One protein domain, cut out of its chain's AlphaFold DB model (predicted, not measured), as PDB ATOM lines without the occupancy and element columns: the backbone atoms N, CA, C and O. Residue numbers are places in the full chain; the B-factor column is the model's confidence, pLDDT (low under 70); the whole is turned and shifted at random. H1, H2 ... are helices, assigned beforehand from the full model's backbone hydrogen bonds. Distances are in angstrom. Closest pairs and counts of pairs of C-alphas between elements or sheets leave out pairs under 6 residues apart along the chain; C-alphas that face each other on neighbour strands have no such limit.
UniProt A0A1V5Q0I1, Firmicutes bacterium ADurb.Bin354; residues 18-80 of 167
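AT A GLANCE: This is residues 18 to 80 of the 167 residues of a protein of Firmicutes bacterium ADurb.Bin354 (UniProt A0A1V5Q0I1). One long helix, H1, makes most of the longest axis, and beyond its last residues the chain turns in a wide loop and folds back toward H1's other end. There H3 packs crosswise on residues 23 to 30 of H1, with the short H2 before it on the way back and the small H4 at a corner after it; residues 42 to 47, of which 42 belongs to H1, stick out. The printed part has 63 residues with four named helices, in the order H1, H2, H3, H4, and no named strand: the class is all helix. It is loose, with a radius of gyration of the C-alphas of 13.3 A, and elongated, spanning 41 by 22 by 21 A.

IN THESE COORDINATES: Residues 18 to 22 come before H1, residues 23 to 42, which begins at C-alpha 23 (218.710, 173.405, 180.470) and measures 28.8 A from first to last C-alpha. H2 is residues 54 to 58, 5.9 A long. H3 is residues 63 to 72, 14.2 A long, and begins at C-alpha 63 (213.698, 172.241, 183.704). H4, residues 74 to 77, is 5.2 A long and ends at C-alpha 77 (224.938, 185.009, 188.444).

HOW THE PARTS SIT: H1 touches H3 with residues 23 to 30 alone, about perpendicular at 75 degrees; their closest C-alphas, those of Ser 26 and Val 63, are 5.6 A apart. H1 only just touches H2, with residues 30 to 33 alone and 3 pairs of C-alphas within 8 A, the closest being Asp 33 and Leu 54 at 6.7 A. H2 and H3 also only just touch, with 3 such pairs, the closest being Tyr 58 and Lys 69 at 7.0 A. H3 and H4 touch only at the corner, and only just, with 3 such pairs; the C-alphas of Arg 71 and Asn 77 are closest, at 5.7 A. H4 is apart from H1 and H2. In H1, H2 and H3 every O i to N i+4 pair is within hydrogen-bond range; H4 is too short for such a pair.

THE WHOLE: The two C-alphas farthest apart, those of Glu 45 and Asn 78, are 40.9 A apart, while those of Tyr 18 and Pro 80, first and last printed, are 8.3 A apart. The link from H1 to H2, 11 residues, is long; those from H2 to H3 and from H3 to H4 are tight. The printed part has no cut, its mean pLDDT is 97.0, and no printed residue is under 70.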
ATOM      1  N   TYR A  18     226.810 179.879 187.247       95.94
ATOM      2  CA  TYR A  18     225.339 179.889 187.321       95.94
ATOM      3  C   TYR A  18     224.689 180.869 186.337       95.94
ATOM      4  O   TYR A  18     223.561 180.647 185.902       95.94
ATOM      5  N   GLY A  19     225.377 181.952 185.962       96.25
ATOM      6  CA  GLY A  19     224.814 182.985 185.084       96.25
ATOM      7  C   GLY A  19     224.528 182.519 183.660       96.25
ATOM      8  O   GLY A  19     223.611 183.038 183.026       96.25
ATOM      9  N   GLU A  20     225.267 181.521 183.176       96.44
ATOM     10  CA  GLU A  20     225.098 180.917 181.848       96.44
ATOM     11  C   GLU A  20     224.674 179.430 181.942       96.44
ATOM     12  O   GLU A  20     224.775 178.697 180.962       96.44
ATOM     13  N   TRP A  21     224.135 178.995 183.092       96.19
ATOM     14  CA  TRP A  21     223.669 177.620 183.359       96.19
ATOM     15  C   TRP A  21     222.671 177.121 182.306       96.19
ATOM     16  O   TRP A  21     221.721 177.835 182.021       96.19
ATOM     17  N   ASP A  22     222.838 175.938 181.712       96.00
ATOM     18  CA  ASP A  22     221.988 175.457 180.605       96.00
ATOM     19  C   ASP A  22     220.855 174.498 181.046       96.00
ATOM     20  O   ASP A  22     220.866 173.964 182.155       96.00
ATOM     21  N   GLU A  23     219.858 174.283 180.174       97.56
ATOM     22  CA  GLU A  23     218.710 173.405 180.470       97.56
ATOM     23  C   GLU A  23     219.129 171.945 180.685       97.56
ATOM     24  O   GLU A  23     218.614 171.303 181.594       97.56
ATOM     25  N   SER A  24     220.120 171.442 179.938       96.50
ATOM     26  CA  SER A  24     220.637 170.079 180.136       96.50
ATOM     27  C   SER A  24     221.258 169.880 181.524       96.50
ATOM     28  O   SER A  24     221.138 168.817 182.125       96.50
ATOM     29  N   SER A  25     221.875 170.929 182.074       96.25
ATOM     30  CA  SER A  25     222.445 170.928 183.420       96.25
ATOM     31  C   SER A  25     221.334 170.948 184.474       96.25
ATOM     32  O   SER A  25     221.453 170.274 185.493       96.25
ATOM     33  N   SER A  26     220.230 171.667 184.231       97.94
ATOM     34  CA  SER A  26     219.037 171.617 185.092       97.94
ATOM     35  C   SER A  26     218.318 170.271 185.034       97.94
ATOM     36  O   SER A  26     217.819 169.820 186.057       97.94
ATOM     37  N   GLU A  27     218.260 169.629 183.868       98.19
ATOM     38  CA  GLU A  27     217.675 168.295 183.714       98.19
ATOM     39  C   GLU A  27     218.447 167.261 184.540       98.19
ATOM     40  O   GLU A  27     217.856 166.617 185.405       98.19
ATOM     41  N   LEU A  28     219.774 167.197 184.382       97.75
ATOM     42  CA  LEU A  28     220.629 166.324 185.192       97.75
ATOM     43  C   LEU A  28     220.498 166.620 186.695       97.75
ATOM     44  O   LEU A  28     220.361 165.700 187.502       97.75
ATOM     45  N   LEU A  29     220.505 167.904 187.076       97.75
ATOM     46  CA  LEU A  29     220.355 168.334 188.468       97.75
ATOM     47  C   LEU A  29     219.025 167.862 189.070       97.75
ATOM     48  O   LEU A  29     219.004 167.378 190.199       97.75
ATOM     49  N   LEU A  30     217.924 168.006 188.329       98.44
ATOM     50  CA  LEU A  30     216.604 167.579 188.781       98.44
ATOM     51  C   LEU A  30     216.498 166.057 188.861       98.44
ATOM     52  O   LEU A  30     215.911 165.562 189.816       98.44
ATOM     53  N   ASN A  31     217.083 165.312 187.922       98.44
ATOM     54  CA  ASN A  31     217.056 163.853 187.996       98.44
ATOM     55  C   ASN A  31     217.861 163.340 189.207       98.44
ATOM     56  O   ASN A  31     217.376 162.485 189.945       98.44
ATOM     57  N   CYS A  32     219.032 163.929 189.481       98.50
ATOM     58  CA  CYS A  32     219.798 163.633 190.697       98.50
ATOM     59  C   CYS A  32     219.035 164.024 191.978       98.50
ATOM     60  O   CYS A  32     219.109 163.313 192.978       98.50
ATOM     61  N   ASP A  33     218.297 165.140 191.979       98.44
ATOM     62  CA  ASP A  33     217.457 165.538 193.121       98.44
ATOM     63  C   ASP A  33     216.356 164.506 193.398       98.44
ATOM     64  O   ASP A  33     216.175 164.102 194.544       98.44
ATOM     65  N   GLU A  34     215.668 163.999 192.371       98.50
ATOM     66  CA  GLU A  34     214.651 162.949 192.546       98.50
ATOM     67  C   GLU A  34     215.243 161.661 193.153       98.50
ATOM     68  O   GLU A  34     214.596 161.010 193.982       98.50
ATOM     69  N   GLU A  35     216.489 161.321 192.807       98.75
ATOM     70  CA  GLU A  35     217.246 160.212 193.402       98.75
ATOM     71  C   GLU A  35     217.608 160.466 194.869       98.75
ATOM     72  O   GLU A  35     217.415 159.589 195.714       98.75
ATOM     73  N   VAL A  36     218.051 161.677 195.222       98.50
ATOM     74  CA  VAL A  36     218.266 162.063 196.629       98.50
ATOM     75  C   VAL A  36     216.960 161.965 197.419       98.50
ATOM     76  O   VAL A  36     216.931 161.395 198.511       98.50
ATOM     77  N   GLN A  37     215.856 162.454 196.854       98.44
ATOM     78  CA  GLN A  37     214.538 162.354 197.471       98.44
ATOM     79  C   GLN A  37     214.097 160.889 197.633       98.44
ATOM     80  O   GLN A  37     213.455 160.547 198.630       98.44
ATOM     81  N   LEU A  38     214.452 160.002 196.695       98.50
ATOM     82  CA  LEU A  38     214.235 158.559 196.823       98.50
ATOM     83  C   LEU A  38     215.025 157.976 197.997       98.50
ATOM     84  O   LEU A  38     214.427 157.278 198.814       98.50
ATOM     85  N   ILE A  39     216.316 158.300 198.125       98.38
ATOM     86  CA  ILE A  39     217.143 157.873 199.265       98.38
ATOM     87  C   ILE A  39     216.497 158.317 200.581       98.38
ATOM     88  O   ILE A  39     216.334 157.499 201.484       98.38
ATOM     89  N   CYS A  40     216.083 159.584 200.685       97.94
ATOM     90  CA  CYS A  40     215.447 160.102 201.895       97.94
ATOM     91  C   CYS A  40     214.163 159.340 202.251       97.94
ATOM     92  O   CYS A  40     213.953 159.019 203.416       97.94
ATOM     93  N   ARG A  41     213.320 159.002 201.266       97.31
ATOM     94  CA  ARG A  41     212.098 158.206 201.495       97.31
ATOM     95  C   ARG A  41     212.380 156.763 201.916       97.31
ATOM     96  O   ARG A  41     211.531 156.159 202.566       97.31
ATOM     97  N   SER A  42     213.536 156.214 201.549       97.44
ATOM     98  CA  SER A  42     213.953 154.861 201.934       97.44
ATOM     99  C   SER A  42     214.469 154.771 203.376       97.44
ATOM    100  O   SER A  42     214.626 153.665 203.888       97.44
ATOM    101  N   ILE A  43     214.713 155.907 204.039       96.69
ATOM    102  CA  ILE A  43     215.207 155.971 205.419       96.69
ATOM    103  C   ILE A  43     214.038 156.288 206.359       96.69
ATOM    104  O   ILE A  43     213.559 157.418 206.406       96.69
ATOM    105  N   GLY A  44     213.567 155.293 207.116       95.06
ATOM    106  CA  GLY A  44     212.388 155.427 207.986       95.06
ATOM    107  C   GLY A  44     212.685 155.892 209.417       95.06
ATOM    108  O   GLY A  44     211.771 156.226 210.167       95.06
ATOM    109  N   GLU A  45     213.953 155.881 209.822       96.12
ATOM    110  CA  GLU A  45     214.381 156.054 211.211       96.12
ATOM    111  C   GLU A  45     214.629 157.512 211.614       96.12
ATOM    112  O   GLU A  45     214.757 157.785 212.811       96.12
ATOM    113  N   PHE A  46     214.692 158.431 210.647       94.62
ATOM    114  CA  PHE A  46     214.950 159.854 210.867       94.62
ATOM    115  C   PHE A  46     213.879 160.716 210.199       94.62
ATOM    116  O   PHE A  46     213.362 160.378 209.136       94.62
ATOM    117  N   ASP A  47     213.583 161.872 210.793       95.25
ATOM    118  CA  ASP A  47     212.790 162.899 210.120       95.25
ATOM    119  C   ASP A  47     213.666 163.643 209.104       95.25
ATOM    120  O   ASP A  47     214.445 164.532 209.450       95.25
ATOM    121  N   LEU A  48     213.536 163.258 207.833       96.31
ATOM    122  CA  LEU A  48     214.231 163.883 206.707       96.31
ATOM    123  C   LEU A  48     213.358 164.903 205.960       96.31
ATOM    124  O   LEU A  48     213.722 165.340 204.870       96.31
ATOM    125  N   SER A  49     212.230 165.339 206.538       94.31
ATOM    126  CA  SER A  49     211.314 166.306 205.905       94.31
ATOM    127  C   SER A  49     211.938 167.684 205.638       94.31
ATOM    128  O   SER A  49     211.413 168.463 204.838       94.31
ATOM    129  N   GLY A  50     213.075 167.983 206.278       96.12
ATOM    130  CA  GLY A  50     213.887 169.168 206.008       96.12
ATOM    131  C   GLY A  50     214.647 169.123 204.677       96.12
ATOM    132  O   GLY A  50     215.028 170.178 204.169       96.12
ATOM    133  N   VAL A  51     214.843 167.942 204.082       96.75
ATOM    134  CA  VAL A  51     215.501 167.782 202.776       96.75
ATOM    135  C   VAL A  51     214.478 168.048 201.671       96.75
ATOM    136  O   VAL A  51     213.894 167.136 201.093       96.75
ATOM    137  N   LYS A  52     214.214 169.328 201.408       97.88
ATOM    138  CA  LYS A  52     213.261 169.755 200.377       97.88
ATOM    139  C   LYS A  52     213.806 169.496 198.977       97.88
ATOM    140  O   LYS A  52     214.977 169.769 198.728       97.88
ATOM    141  N   SER A  53     212.937 169.043 198.069       97.75
ATOM    142  CA  SER A  53     213.273 168.968 196.642       97.75
ATOM    143  C   SER A  53     213.710 170.337 196.122       97.75
ATOM    144  O   SER A  53     213.236 171.381 196.594       97.75
ATOM    145  N   LEU A  54     214.567 170.355 195.106       97.88
ATOM    146  CA  LEU A  54     215.016 171.602 194.489       97.88
ATOM    147  C   LEU A  54     213.849 172.371 193.870       97.88
ATOM    148  O   LEU A  54     213.811 173.599 193.963       97.88
ATOM    149  N   LYS A  55     212.870 171.664 193.293       97.44
ATOM    150  CA  LYS A  55     211.625 172.258 192.777       97.44
ATOM    151  C   LYS A  55     210.879 173.035 193.864       97.44
ATOM    152  O   LYS A  55     210.525 174.193 193.644       97.44
ATOM    153  N   GLU A  56     210.703 172.446 195.048       97.62
ATOM    154  CA  GLU A  56     210.075 173.118 196.194       97.62
ATOM    155  C   GLU A  56     210.931 174.288 196.697       97.62
ATOM    156  O   GLU A  56     210.425 175.400 196.841       97.62
ATOM    157  N   HIS A  57     212.231 174.064 196.914       97.31
ATOM    158  CA  HIS A  57     213.145 175.071 197.455       97.31
ATOM    159  C   HIS A  57     213.219 176.332 196.581       97.31
ATOM    160  O   HIS A  57     213.194 177.457 197.085       97.31
ATOM    161  N   TYR A  58     213.304 176.148 195.264       97.00
ATOM    162  CA  TYR A  58     213.450 177.241 194.308       97.00
ATOM    163  C   TYR A  58     212.122 177.755 193.740       97.00
ATOM    164  O   TYR A  58     212.123 178.800 193.079       97.00
ATOM    165  N   GLY A  59     211.004 177.076 194.020       96.81
ATOM    166  CA  GLY A  59     209.693 177.389 193.451       96.81
ATOM    167  C   GLY A  59     209.642 177.170 191.936       96.81
ATOM    168  O   GLY A  59     209.014 177.955 191.228       96.81
ATOM    169  N   ALA A  60     210.345 176.150 191.440       96.25
ATOM    170  CA  ALA A  60     210.419 175.794 190.025       96.25
ATOM    171  C   ALA A  60     209.557 174.556 189.731       96.25
ATOM    172  O   ALA A  60     209.518 173.620 190.526       96.25
ATOM    173  N   SER A  61     208.874 174.542 188.586       93.31
ATOM    174  CA  SER A  61     207.970 173.451 188.183       93.31
ATOM    175  C   SER A  61     208.590 172.474 187.188       93.31
ATOM    176  O   SER A  61     208.131 171.342 187.067       93.31
ATOM    177  N   ASP A  62     209.618 172.907 186.464       96.19
ATOM    178  CA  ASP A  62     210.190 172.211 185.314       96.19
ATOM    179  C   ASP A  62     211.644 172.648 185.056       96.19
ATOM    180  O   ASP A  62     212.174 173.552 185.705       96.19
ATOM    181  N   VAL A  63     212.298 171.993 184.092       98.19
ATOM    182  CA  VAL A  63     213.698 172.241 183.704       98.19
ATOM    183  C   VAL A  63     213.936 173.707 183.330       98.19
ATOM    184  O   VAL A  63     214.937 174.305 183.734       98.19
ATOM    185  N   ARG A  64     213.009 174.314 182.582       98.19
ATOM    186  CA  ARG A  64     213.156 175.688 182.098       98.19
ATOM    187  C   ARG A  64     213.049 176.694 183.240       98.19
ATOM    188  O   ARG A  64     213.938 177.525 183.404       98.19
ATOM    189  N   SER A  65     212.012 176.586 184.066       98.19
ATOM    190  CA  SER A  65     211.833 177.441 185.245       98.19
ATOM    191  C   SER A  65     212.966 177.270 186.260       98.19
ATOM    192  O   SER A  65     213.392 178.264 186.848       98.19
ATOM    193  N   MET A  66     213.525 176.063 186.413       98.25
ATOM    194  CA  MET A  66     214.728 175.834 187.223       98.25
ATOM    195  C   MET A  66     215.946 176.570 186.648       98.25
ATOM    196  O   MET A  66     216.647 177.279 187.369       98.25
ATOM    197  N   THR A  67     216.161 176.466 185.335       98.06
ATOM    198  CA  THR A  67     217.258 177.145 184.624       98.06
ATOM    199  C   THR A  67     217.170 178.661 184.780       98.06
ATOM    200  O   THR A  67     218.139 179.308 185.186       98.06
ATOM    201  N   ASP A  68     215.994 179.231 184.517       97.75
ATOM    202  CA  ASP A  68     215.740 180.665 184.669       97.75
ATOM    203  C   ASP A  68     215.943 181.105 186.123       97.75
ATOM    204  O   ASP A  68     216.547 182.151 186.393       97.75
ATOM    205  N   LYS A  69     215.501 180.283 187.081       97.94
ATOM    206  CA  LYS A  69     215.653 180.568 188.504       97.94
ATOM    207  C   LYS A  69     217.118 180.607 188.922       97.94
ATOM    208  O   LYS A  69     217.510 181.608 189.524       97.94
ATOM    209  N   LEU A  70     217.923 179.602 188.578       97.25
ATOM    210  CA  LEU A  70     219.355 179.560 188.904       97.25
ATOM    211  C   LEU A  70     220.105 180.760 188.312       97.25
ATOM    212  O   LEU A  70     220.824 181.456 189.034       97.25
ATOM    213  N   ARG A  71     219.846 181.080 187.038       97.25
ATOM    214  CA  ARG A  71     220.422 182.259 186.372       97.25
ATOM    215  C   ARG A  71     220.020 183.570 187.045       97.25
ATOM    216  O   ARG A  71     220.816 184.508 187.076       97.25
ATOM    217  N   SER A  72     218.809 183.658 187.597       96.94
ATOM    218  CA  SER A  72     218.284 184.889 188.208       96.94
ATOM    219  C   SER A  72     218.901 185.246 189.571       96.94
ATOM    220  O   SER A  72     218.730 186.376 190.044       96.94
ATOM    221  N   ILE A  73     219.604 184.316 190.232       97.25
ATOM    222  CA  ILE A  73     220.151 184.537 191.577       97.25
ATOM    223  C   ILE A  73     221.320 185.523 191.494       97.25
ATOM    224  O   ILE A  73     222.437 185.168 191.128       97.25
ATOM    225  N   LYS A  74     221.076 186.780 191.881       96.38
ATOM    226  CA  LYS A  74     222.045 187.885 191.747       96.38
ATOM    227  C   LYS A  74     223.412 187.601 192.378       96.38
ATOM    228  O   LYS A  74     224.425 188.002 191.816       96.38
ATOM    229  N   SER A  75     223.443 186.924 193.528       95.81
ATOM    230  CA  SER A  75     224.687 186.575 194.228       95.81
ATOM    231  C   SER A  75     225.495 185.473 193.538       95.81
ATOM    232  O   SER A  75     226.686 185.352 193.807       95.81
ATOM    233  N   LEU A  76     224.871 184.685 192.657       93.94
ATOM    234  CA  LEU A  76     225.492 183.556 191.960       93.94
ATOM    235  C   LEU A  76     225.743 183.838 190.473       93.94
ATOM    236  O   LEU A  76     226.646 183.255 189.878       93.94
ATOM    237  N   ASN A  77     224.968 184.749 189.881       94.19
ATOM    238  CA  ASN A  77     224.938 185.009 188.444       94.19
ATOM    239  C   ASN A  77     226.323 185.346 187.861       94.19
ATOM    240  O   ASN A  77     226.707 184.784 186.844       94.19
ATOM    241  N   ASN A  78     227.104 186.195 188.533       95.31
ATOM    242  CA  ASN A  78     228.396 186.669 188.022       95.31
ATOM    243  C   ASN A  78     229.600 185.807 188.447       95.31
ATOM    244  O   ASN A  78     230.742 186.242 188.297       95.31
ATOM    245  N   LEU A  79     229.377 184.617 189.013       95.19
ATOM    246  CA  LEU A  79     230.473 183.744 189.431       95.19
ATOM    247  C   LEU A  79     231.132 183.083 188.207       95.19
ATOM    248  O   LEU A  79     230.440 182.415 187.432       95.19
ATOM    249  N   PRO A  80     232.452 183.242 188.007       94.88
ATOM    250  CA  PRO A  80     233.151 182.599 186.903       94.88
ATOM    251  C   PRO A  80     233.325 181.099 187.158       94.88
ATOM    252  O   PRO A  80     233.545 180.676 188.295       94.88
TER     253      PRO A  80